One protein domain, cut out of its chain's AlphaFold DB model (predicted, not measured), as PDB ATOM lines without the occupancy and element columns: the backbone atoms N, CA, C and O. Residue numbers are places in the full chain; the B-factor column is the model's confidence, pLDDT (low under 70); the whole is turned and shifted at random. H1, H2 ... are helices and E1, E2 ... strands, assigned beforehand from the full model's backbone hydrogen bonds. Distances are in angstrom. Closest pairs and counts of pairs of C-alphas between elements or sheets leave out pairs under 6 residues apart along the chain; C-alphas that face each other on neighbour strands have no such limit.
ATOM      1  N   VAL A   3     138.452 108.026 100.523       90.50
ATOM      2  CA  VAL A   3     138.672 107.713 101.936       90.50
ATOM      3  C   VAL A   3     138.255 106.274 102.167       90.50
ATOM      4  O   VAL A   3     137.121 105.899 101.858       90.50
ATOM      5  N   TYR A   4     139.153 105.479 102.731       90.69
ATOM      6  CA  TYR A   4     138.887 104.091 103.060       90.69
ATOM      7  C   TYR A   4     139.063 103.823 104.547       90.69
ATOM      8  O   TYR A   4     139.969 104.361 105.189       90.69
ATOM      9  N   ARG A   5     138.224 102.934 105.076       90.31
ATOM     10  CA  ARG A   5     138.377 102.390 106.423       90.31
ATOM     11  C   ARG A   5     139.490 101.357 106.446       90.31
ATOM     12  O   ARG A   5     139.530 100.459 105.602       90.31
ATOM     13  N   THR A   6     140.340 101.413 107.456       88.75
ATOM     14  CA  THR A   6     141.370 100.404 107.708       88.75
ATOM     15  C   THR A   6     141.216  99.817 109.098       88.75
ATOM     16  O   THR A   6     140.686 100.459 110.004       88.75
ATOM     17  N   SER A   7     141.722  98.602 109.297       82.62
ATOM     18  CA  SER A   7     141.835  98.044 110.648       82.62
ATOM     19  C   SER A   7     142.720  98.960 111.517       82.62
ATOM     20  O   SER A   7     143.807  99.335 111.056       82.62
ATOM     21  N   PRO A   8     142.295  99.317 112.747       77.12
ATOM     22  CA  PRO A   8     143.085 100.164 113.638       77.12
ATOM     23  C   PRO A   8     144.508  99.618 113.814       77.12
ATOM     24  O   PRO A   8     144.703  98.404 113.915       77.12
ATOM     25  N   ALA A   9     145.507 100.502 113.820       82.81
ATOM     26  CA  ALA A   9     146.936 100.174 113.924       82.81
ATOM     27  C   ALA A   9     147.546  99.409 112.725       82.81
ATOM     28  O   ALA A   9     148.718  99.013 112.767       82.81
ATOM     29  N   LYS A  10     146.791  99.194 111.636       87.75
ATOM     30  CA  LYS A  10     147.288  98.604 110.376       87.75
ATOM     31  C   LYS A  10     147.359  99.613 109.227       87.75
ATOM     32  O   LYS A  10     147.723  99.230 108.118       87.75
ATOM     33  N   GLU A  11     147.122 100.898 109.479       88.50
ATOM     34  CA  GLU A  11     147.100 101.975 108.477       88.50
ATOM     35  C   GLU A  11     148.423 102.056 107.701       88.50
ATOM     36  O   GLU A  11     148.444 102.230 106.486       88.50
ATOM     37  N   ARG A  12     149.560 101.878 108.392       87.56
ATOM     38  CA  ARG A  12     150.890 101.884 107.754       87.56
ATOM     39  C   ARG A  12     151.092 100.692 106.821       87.56
ATOM     40  O   ARG A  12     151.718 100.851 105.776       87.56
ATOM     41  N   LYS A  13     150.575  99.517 107.195       88.44
ATOM     42  CA  LYS A  13     150.640  98.313 106.357       88.44
ATOM     43  C   LYS A  13     149.726  98.459 105.143       88.44
ATOM     44  O   LYS A  13     150.188  98.217 104.038       88.44
ATOM     45  N   ALA A  14     148.508  98.967 105.345       87.44
ATOM     46  CA  ALA A  14     147.582  99.305 104.265       87.44
ATOM     47  C   ALA A  14     148.209 100.305 103.278       87.44
ATOM     48  O   ALA A  14     148.193 100.091 102.073       87.44
ATOM     49  N   ALA A  15     148.848 101.367 103.777       88.12
ATOM     50  CA  ALA A  15     149.527 102.339 102.923       88.12
ATOM     51  C   ALA A  15     150.697 101.729 102.143       88.12
ATOM     52  O   ALA A  15     150.902 102.071 100.982       88.12
ATOM     53  N   ALA A  16     151.474 100.841 102.770       88.19
ATOM     54  CA  ALA A  16     152.568 100.144 102.101       88.19
ATOM     55  C   ALA A  16     152.058  99.206 100.998       88.19
ATOM     56  O   ALA A  16     152.635  99.174  99.918       88.19
ATOM     57  N   GLU A  17     150.966  98.489 101.252       87.75
ATOM     58  CA  GLU A  17     150.298  97.605 100.293       87.75
ATOM     59  C   GLU A  17     149.784  98.383  99.075       87.75
ATOM     60  O   GLU A  17     150.122  98.052  97.942       87.75
ATOM     61  N   LEU A  18     149.088  99.501  99.299       87.94
ATOM     62  CA  LEU A  18     148.626 100.375  98.220       87.94
ATOM     63  C   LEU A  18     149.784 100.940  97.388       87.94
ATOM     64  O   LEU A  18     149.708 100.982  96.164       87.94
ATOM     65  N   ARG A  19     150.885 101.332  98.039       88.44
ATOM     66  CA  ARG A  19     152.076 101.838  97.339       88.44
ATOM     67  C   ARG A  19     152.782 100.757  96.528       88.44
ATOM     68  O   ARG A  19     153.292 101.070  95.459       88.44
ATOM     69  N   ARG A  20     152.802  99.510  97.011       87.38
ATOM     70  CA  ARG A  20     153.305  98.356  96.242       87.38
ATOM     71  C   ARG A  20     152.463  98.105  94.996       87.38
ATOM     72  O   ARG A  20     153.025  97.805  93.956       87.38
ATOM     73  N   ALA A  21     151.153  98.321  95.078       86.31
ATOM     74  CA  ALA A  21     150.244  98.259  93.936       86.31
ATOM     75  C   ALA A  21     150.313  99.500  93.015       86.31
ATOM     76  O   ALA A  21     149.408  99.717  92.217       86.31
ATOM     77  N   HIS A  22     151.340 100.351  93.142       88.12
ATOM     78  CA  HIS A  22     151.493 101.618  92.410       88.12
ATOM     79  C   HIS A  22     150.332 102.616  92.580       88.12
ATOM     80  O   HIS A  22     150.179 103.553  91.796       88.12
ATOM     81  N   ILE A  23     149.548 102.483  93.653       88.25
ATOM     82  CA  ILE A  23     148.462 103.405  93.981       88.25
ATOM     83  C   ILE A  23     148.980 104.484  94.929       88.25
ATOM     84  O   ILE A  23     149.662 104.229  95.929       88.25
ATOM     85  N   ARG A  24     148.611 105.731  94.642       86.31
ATOM     86  CA  ARG A  24     148.910 106.861  95.521       86.31
ATOM     87  C   ARG A  24     148.098 106.725  96.804       86.31
ATOM     88  O   ARG A  24     146.879 106.862  96.790       86.31
ATOM     89  N   ALA A  25     148.802 106.466  97.904       87.69
ATOM     90  CA  ALA A  25     148.232 106.370  99.241       87.69
ATOM     91  C   ALA A  25     148.839 107.409 100.185       87.69
ATOM     92  O   ALA A  25     150.060 107.473 100.409       87.69
ATOM     93  N   TYR A  26     147.951 108.197 100.771       86.31
ATOM     94  CA  TYR A  26     148.231 109.253 101.712       86.31
ATOM     95  C   TYR A  26     147.757 108.865 103.111       86.31
ATOM     96  O   TYR A  26     146.623 108.440 103.334       86.31
ATOM     97  N   LEU A  27     148.670 109.022 104.062       86.31
ATOM     98  CA  LEU A  27     148.429 108.777 105.472       86.31
ATOM     99  C   LEU A  27     148.823 110.057 106.212       86.31
ATOM    100  O   LEU A  27     150.022 110.351 106.261       86.31
ATOM    101  N   PRO A  28     147.863 110.827 106.751       78.94
ATOM    102  CA  PRO A  28     148.177 112.055 107.459       78.94
ATOM    103  C   PRO A  28     148.900 111.713 108.766       78.94
ATOM    104  O   PRO A  28     148.388 110.996 109.632       78.94
ATOM    105  N   GLN A  29     150.134 112.191 108.873       79.00
ATOM    106  CA  GLN A  29     151.025 111.963 110.005       79.00
ATOM    107  C   GLN A  29     151.414 113.299 110.613       79.00
ATOM    108  O   GLN A  29     151.828 114.197 109.894       79.00
ATOM    109  N   GLU A  30     151.326 113.417 111.929       72.69
ATOM    110  CA  GLU A  30     151.777 114.609 112.627       72.69
ATOM    111  C   GLU A  30     153.313 114.652 112.603       72.69
ATOM    112  O   GLU A  30     153.990 113.709 113.040       72.69
ATOM    113  N   ASP A  31     153.868 115.744 112.076       64.75
ATOM    114  CA  ASP A  31     155.293 116.030 112.181       64.75
ATOM    115  C   ASP A  31     155.575 116.456 113.622       64.75
ATOM    116  O   ASP A  31     155.387 117.608 114.012       64.75
ATOM    117  N   GLY A  32     155.981 115.489 114.445       56.50
ATOM    118  CA  GLY A  32     156.362 115.747 115.826       56.50
ATOM    119  C   GLY A  32     157.510 116.753 115.878       56.50
ATOM    120  O   GLY A  32     158.634 116.437 115.481       56.50
ATOM    121  N   GLN A  33     157.234 117.960 116.378       48.81
ATOM    122  CA  GLN A  33     158.279 118.901 116.760       48.81
ATOM    123  C   GLN A  33     159.165 118.247 117.822       48.81
ATOM    124  O   GLN A  33     158.696 117.834 118.879       48.81
ATOM    125  N   THR A  34     160.459 118.180 117.520       50.00
ATOM    126  CA  THR A  34     161.533 118.321 118.505       50.00
ATOM    127  C   THR A  34     161.372 117.488 119.777       50.00
ATOM    128  O   THR A  34     161.197 117.985 120.883       50.00
ATOM    129  N   SER A  35     161.529 116.182 119.634       45.47
ATOM    130  CA  SER A  35     162.082 115.355 120.697       45.47
ATOM    131  C   SER A  35     162.889 114.268 120.015       45.47
ATOM    132  O   SER A  35     162.490 113.743 118.977       45.47
ATOM    133  N   THR A  36     164.042 113.930 120.567       52.00
ATOM    134  CA  THR A  36     165.030 112.939 120.105       52.00
ATOM    135  C   THR A  36     164.481 111.523 119.837       52.00
ATOM    136  O   THR A  36     165.229 110.612 119.491       52.00
ATOM    137  N   ARG A  37     163.161 111.311 119.904       50.38
ATOM    138  CA  ARG A  37     162.447 110.080 119.560       50.38
ATOM    139  C   ARG A  37     161.752 110.200 118.198       50.38
ATOM    140  O   ARG A  37     160.531 110.204 118.102       50.38
ATOM    141  N   ARG A  38     162.539 110.171 117.117       52.84
ATOM    142  CA  ARG A  38     162.082 110.098 115.704       52.84
ATOM    143  C   ARG A  38     161.167 108.899 115.354       52.84
ATOM    144  O   ARG A  38     160.816 108.731 114.191       52.84
ATOM    145  N   ARG A  39     160.798 108.024 116.301       54.09
ATOM    146  CA  ARG A  39     160.221 106.696 115.999       54.09
ATOM    147  C   ARG A  39     158.692 106.635 115.955       54.09
ATOM    148  O   ARG A  39     158.155 105.701 115.366       54.09
ATOM    149  N   PHE A  40     157.978 107.623 116.493       57.28
ATOM    150  CA  PHE A  40     156.514 107.562 116.586       57.28
ATOM    151  C   PHE A  40     155.851 108.821 116.033       57.28
ATOM    152  O   PHE A  40     155.300 109.627 116.773       57.28
ATOM    153  N   ARG A  41     155.875 108.975 114.701       66.25
ATOM    154  CA  ARG A  41     154.952 109.895 114.020       66.25
ATOM    155  C   ARG A  41     153.523 109.426 114.279       66.25
ATOM    156  O   ARG A  41     153.159 108.312 113.875       66.25
ATOM    157  N   ARG A  42     152.757 110.243 115.001       73.31
ATOM    158  CA  ARG A  42     151.359 109.975 115.339       73.31
ATOM    159  C   ARG A  42     150.518 110.073 114.070       73.31
ATOM    160  O   ARG A  42     150.715 110.976 113.263       73.31
ATOM    161  N   ILE A  43     149.615 109.119 113.869       77.94
ATOM    162  CA  ILE A  43     148.650 109.174 112.767       77.94
ATOM    163  C   ILE A  43     147.515 110.088 113.212       77.94
ATOM    164  O   ILE A  43     146.972 109.911 114.301       77.94
ATOM    165  N   VAL A  44     147.200 111.068 112.374       78.06
ATOM    166  CA  VAL A  44     146.206 112.106 112.661       78.06
ATOM    167  C   VAL A  44     144.783 111.546 112.581       78.06
ATOM    168  O   VAL A  44     143.947 111.855 113.422       78.06
ATOM    169  N   ALA A  45     144.531 110.671 111.606       79.19
ATOM    170  CA  ALA A  45     143.247 110.006 111.390       79.19
ATOM    171  C   ALA A  45     143.406 108.479 111.553       79.19
ATOM    172  O   ALA A  45     143.617 107.775 110.562       79.19
ATOM    173  N   PRO A  46     143.395 107.945 112.789       82.44
ATOM    174  CA  PRO A  46     143.522 106.507 113.022       82.44
ATOM    175  C   PRO A  46     142.317 105.754 112.445       82.44
ATOM    176  O   PRO A  46     141.185 106.215 112.549       82.44
ATOM    177  N   GLY A  47     142.553 104.588 111.844       86.94
ATOM    178  CA  GLY A  47     141.515 103.788 111.191       86.94
ATOM    179  C   GLY A  47     141.094 104.266 109.795       86.94
ATOM    180  O   GLY A  47     140.210 103.644 109.203       86.94
ATOM    181  N   TYR A  48     141.723 105.312 109.250       88.75
ATOM    182  CA  TYR A  48     141.420 105.839 107.919       88.75
ATOM    183  C   TYR A  48     142.676 105.945 107.052       88.75
ATOM    184  O   TYR A  48     143.766 106.278 107.522       88.75
ATOM    185  N   ILE A  49     142.505 105.703 105.755       89.50
ATOM    186  CA  ILE A  49     143.530 105.924 104.738       89.50
ATOM    187  C   ILE A  49     142.935 106.641 103.535       89.50
ATOM    188  O   ILE A  49     141.784 106.416 103.163       89.50
ATOM    189  N   PHE A  50     143.736 107.492 102.908       90.62
ATOM    190  CA  PHE A  50     143.335 108.228 101.723       90.62
ATOM    191  C   PHE A  50     144.084 107.662 100.526       90.62
ATOM    192  O   PHE A  50     145.306 107.549 100.569       90.62
ATOM    193  N   ALA A  51     143.382 107.281  99.469       89.56
ATOM    194  CA  ALA A  51     144.019 106.747  98.273       89.56
ATOM    195  C   ALA A  51     143.216 107.059  97.015       89.56
ATOM    196  O   ALA A  51     142.015 107.311  97.084       89.56
ATOM    197  N   ASP A  52     143.872 107.054  95.860       87.50
ATOM    198  CA  ASP A  52     143.184 107.314  94.590       87.50
ATOM    199  C   ASP A  52     142.292 106.132  94.175       87.50
ATOM    200  O   ASP A  52     141.192 106.337  93.666       87.50
ATOM    201  N   ALA A  53     142.705 104.904  94.490       83.44
ATOM    202  CA  ALA A  53     141.960 103.681  94.201       83.44
ATOM    203  C   ALA A  53     142.139 102.631  95.310       83.44
ATOM    204  O   ALA A  53     143.036 102.738  96.149       83.44
ATOM    205  N   LYS A  54     141.293 101.596  95.296       80.56
ATOM    206  CA  LYS A  54     141.456 100.386  96.112       80.56
ATOM    207  C   LYS A  54     141.818  99.228  95.177       80.56
ATOM    208  O   LYS A  54     141.035  98.965  94.267       80.56
ATOM    209  N   PRO A  55     142.948  98.533  95.379       77.50
ATOM    210  CA  PRO A  55     143.252  97.326  94.634       77.50
ATOM    211  C   PRO A  55     142.390  96.173  95.164       77.50
ATOM    212  O   PRO A  55     142.041  96.143  96.347       77.50
ATOM    213  N   LEU A  56     142.061  95.221  94.288       74.94
ATOM    214  CA  LEU A  56     141.264  94.035  94.631       74.94
ATOM    215  C   LEU A  56     141.891  93.219  95.773       74.94
ATOM    216  O   LEU A  56     141.172  92.686  96.610       74.94
ATOM    217  N   GLU A  57     143.221  93.201  95.850       77.50
ATOM    218  CA  GLU A  57     143.992  92.414  96.818       77.50
ATOM    219  C   GLU A  57     144.263  93.134  98.149       77.50
ATOM    220  O   GLU A  57     144.944  92.582  99.009       77.50
ATOM    221  N   ALA A  58     143.759  94.360  98.356       77.81
ATOM    222  CA  ALA A  58     144.048  95.095  99.589       77.81
ATOM    223  C   ALA A  58     143.431  94.419 100.823       77.81
ATOM    224  O   ALA A  58     142.241  94.572 101.108       77.81
ATOM    225  N   THR A  59     144.276  93.769 101.618       82.44
ATOM    226  CA  THR A  59     143.883  93.007 102.810       82.44
ATOM    227  C   THR A  59     143.464  93.925 103.959       82.44
ATOM    228  O   THR A  59     142.551  93.626 104.730       82.44
ATOM    229  N   TYR A  60     144.137  95.071 104.106       83.75
ATOM    230  CA  TYR A  60     143.934  95.972 105.248       83.75
ATOM    231  C   TYR A  60     142.986  97.145 104.965       83.75
ATOM    232  O   TYR A  60     142.699  97.928 105.879       83.75
ATOM    233  N   VAL A  61     142.492  97.264 103.730       84.25
ATOM    234  CA  VAL A  61     141.563  98.311 103.282       84.25
ATOM    235  C   VAL A  61     140.166  97.706 103.169       84.25
ATOM    236  O   VAL A  61     139.898  96.896 102.285       84.25
ATOM    237  N   ARG A  62     139.257  98.096 104.064       83.94
ATOM    238  CA  ARG A  62     137.921  97.491 104.171       83.94
ATOM    239  C   ARG A  62     136.948  98.102 103.170       83.94
ATOM    240  O   ARG A  62     136.740  97.555 102.090       83.94
ATOM    241  N   GLU A  63     136.392  99.258 103.501       87.12
ATOM    242  CA  GLU A  63     135.299  99.893 102.763       87.12
ATOM    243  C   GLU A  63     135.669 101.317 102.350       87.12
ATOM    244  O   GLU A  63     136.456 101.980 103.032       87.12
ATOM    245  N   ARG A  64     135.112 101.785 101.228       89.19
ATOM    246  CA  ARG A  64     135.177 103.197 100.835       89.19
ATOM    247  C   ARG A  64     134.096 103.942 101.608       89.19
ATOM    248  O   ARG A  64     132.925 103.625 101.465       89.19
ATOM    249  N   ILE A  65     134.499 104.936 102.388       88.81
ATOM    250  CA  ILE A  65     133.591 105.744 103.211       88.81
ATOM    251  C   ILE A  65     133.155 106.998 102.453       88.81
ATOM    252  O   ILE A  65     132.055 107.499 102.647       88.81
ATOM    253  N   GLY A  66     134.007 107.507 101.562       88.94
ATOM    254  CA  GLY A  66     133.670 108.688 100.784       88.94
ATOM    255  C   GLY A  66     134.815 109.195  99.929       88.94
ATOM    256  O   GLY A  66     135.761 108.468  99.599       88.94
ATOM    257  N   GLN A  67     134.712 110.466  99.566       90.00
ATOM    258  CA  GLN A  67     135.691 111.184  98.769       90.00
ATOM    259  C   GLN A  67     135.979 112.531  99.421       90.00
ATOM    260  O   GLN A  67     135.070 113.206  99.889       90.00
ATOM    261  N   ILE A  68     137.253 112.906  99.437       88.00
ATOM    262  CA  ILE A  68     137.726 114.189  99.947       88.00
ATOM    263  C   ILE A  68     138.613 114.864  98.898       88.00
ATOM    264  O   ILE A  68     139.272 114.181  98.088       88.00
ATOM    265  N   GLN A  69     138.634 116.198  98.885       86.25
ATOM    266  CA  GLN A  69     139.604 116.925  98.080       86.25
ATOM    267  C   GLN A  69     140.976 116.890  98.752       86.25
ATOM    268  O   GLN A  69     141.120 116.759  99.967       86.25
ATOM    269  N   ARG A  70     142.029 116.978  97.939       79.31
ATOM    270  CA  ARG A  70     143.400 116.956  98.459       79.31
ATOM    271  C   ARG A  70     143.711 118.199  99.302       79.31
ATOM    272  O   ARG A  70     144.501 118.092 100.234       79.31
ATOM    273  N   SER A  71     143.083 119.332  98.988       81.62
ATOM    274  CA  SER A  71     143.136 120.579  99.762       81.62
ATOM    275  C   SER A  71     142.702 120.365 101.208       81.62
ATOM    276  O   SER A  71     143.383 120.805 102.131       81.62
ATOM    277  N   ASP A  72     141.629 119.608 101.413       83.12
ATOM    278  CA  ASP A  72     140.997 119.466 102.725       83.12
ATOM    279  C   ASP A  72     141.841 118.612 103.676       83.12
ATOM    280  O   ASP A  72     141.699 118.710 104.890       83.12
ATOM    281  N   LEU A  73     142.796 117.829 103.160       78.62
ATOM    282  CA  LEU A  73     143.742 117.087 103.996       78.62
ATOM    283  C   LEU A  73     144.586 117.998 104.883       78.62
ATOM    284  O   LEU A  73     145.026 117.567 105.945       78.62
ATOM    285  N   THR A  74     144.820 119.239 104.454       75.06
ATOM    286  CA  THR A  74     145.573 120.222 105.241       75.06
ATOM    287  C   THR A  74     144.872 120.559 106.555       75.06
ATOM    288  O   THR A  74     145.552 120.792 107.550       75.06
ATOM    289  N   THR A  75     143.536 120.481 106.592       75.19
ATOM    290  CA  THR A  75     142.730 120.710 107.803       75.19
ATOM    291  C   THR A  75     142.901 119.611 108.851       75.19
ATOM    292  O   THR A  75     142.690 119.859 110.035       75.19
ATOM    293  N   LEU A  76     143.320 118.406 108.439       72.88
ATOM    294  CA  LEU A  76     143.551 117.295 109.363       72.88
ATOM    295  C   LEU A  76     144.770 117.559 110.244       72.88
ATOM    296  O   LEU A  76     144.806 117.151 111.401       72.88
ATOM    297  N   TYR A  77     145.782 118.240 109.715       70.69
ATOM    298  CA  TYR A  77     146.966 118.565 110.490       70.69
ATOM    299  C   TYR A  77     146.582 119.555 111.580       70.69
ATOM    300  O   TYR A  77     146.120 120.653 111.269       70.69
TER     301      TYR A  77
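Overview. This is residues 3 to 77 of the 146 residues of an uncharacterized protein of Hyphomicrobiaceae bacterium (UniProt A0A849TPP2). With little regular structure, a small three-stranded sheet has helix H1 over one face, making two layers, and a long loop leaves this body, its residues 34 to 39 sticking out. The 75 printed residues, 29 in named elements of mixed class, run E1, H1, E2, E3, H2; sheet order E2, E1, E3 is antiparallel. The whole is compact, radius of gyration of the C-alphas 12.7 A, spanning 40 by 24 by 21 A.

Arrangement. Inner strand E1, residues 3 to 6, neighbours E2, residues 48 to 51 (N 4 to O 49, 2.8 A), and E3, residues 61 to 67 (N 5 to O 63, 2.9 A). H1, residues 11 to 20, is on the sheet, with a height over the sheet of 9.1 A; the closest C-alphas of H1 and E2 are those of Glu 11 and Ile 49, 6.5 A apart, and the closest of H1 and E3 are those of Ala 14 and Val 61, 6.2 A apart. Every O i to N i+4 pair in H1 is within hydrogen-bond range. H2, residues 73 to 76, is apart from H1.

Along the chain. E1, 9.7 A, begins at C-alpha 3 (138.672, 107.713, 101.936). H1 measures 14.2 A, E2 10.0 A, E3 14.9 A. H2, 5.4 A, ends at C-alpha 76 (143.551, 117.295, 109.363).

Size, cuts and confidence. The printed part has no cut. H1 to E2 is a long link. Residues 31 to 41 have pLDDT under 70.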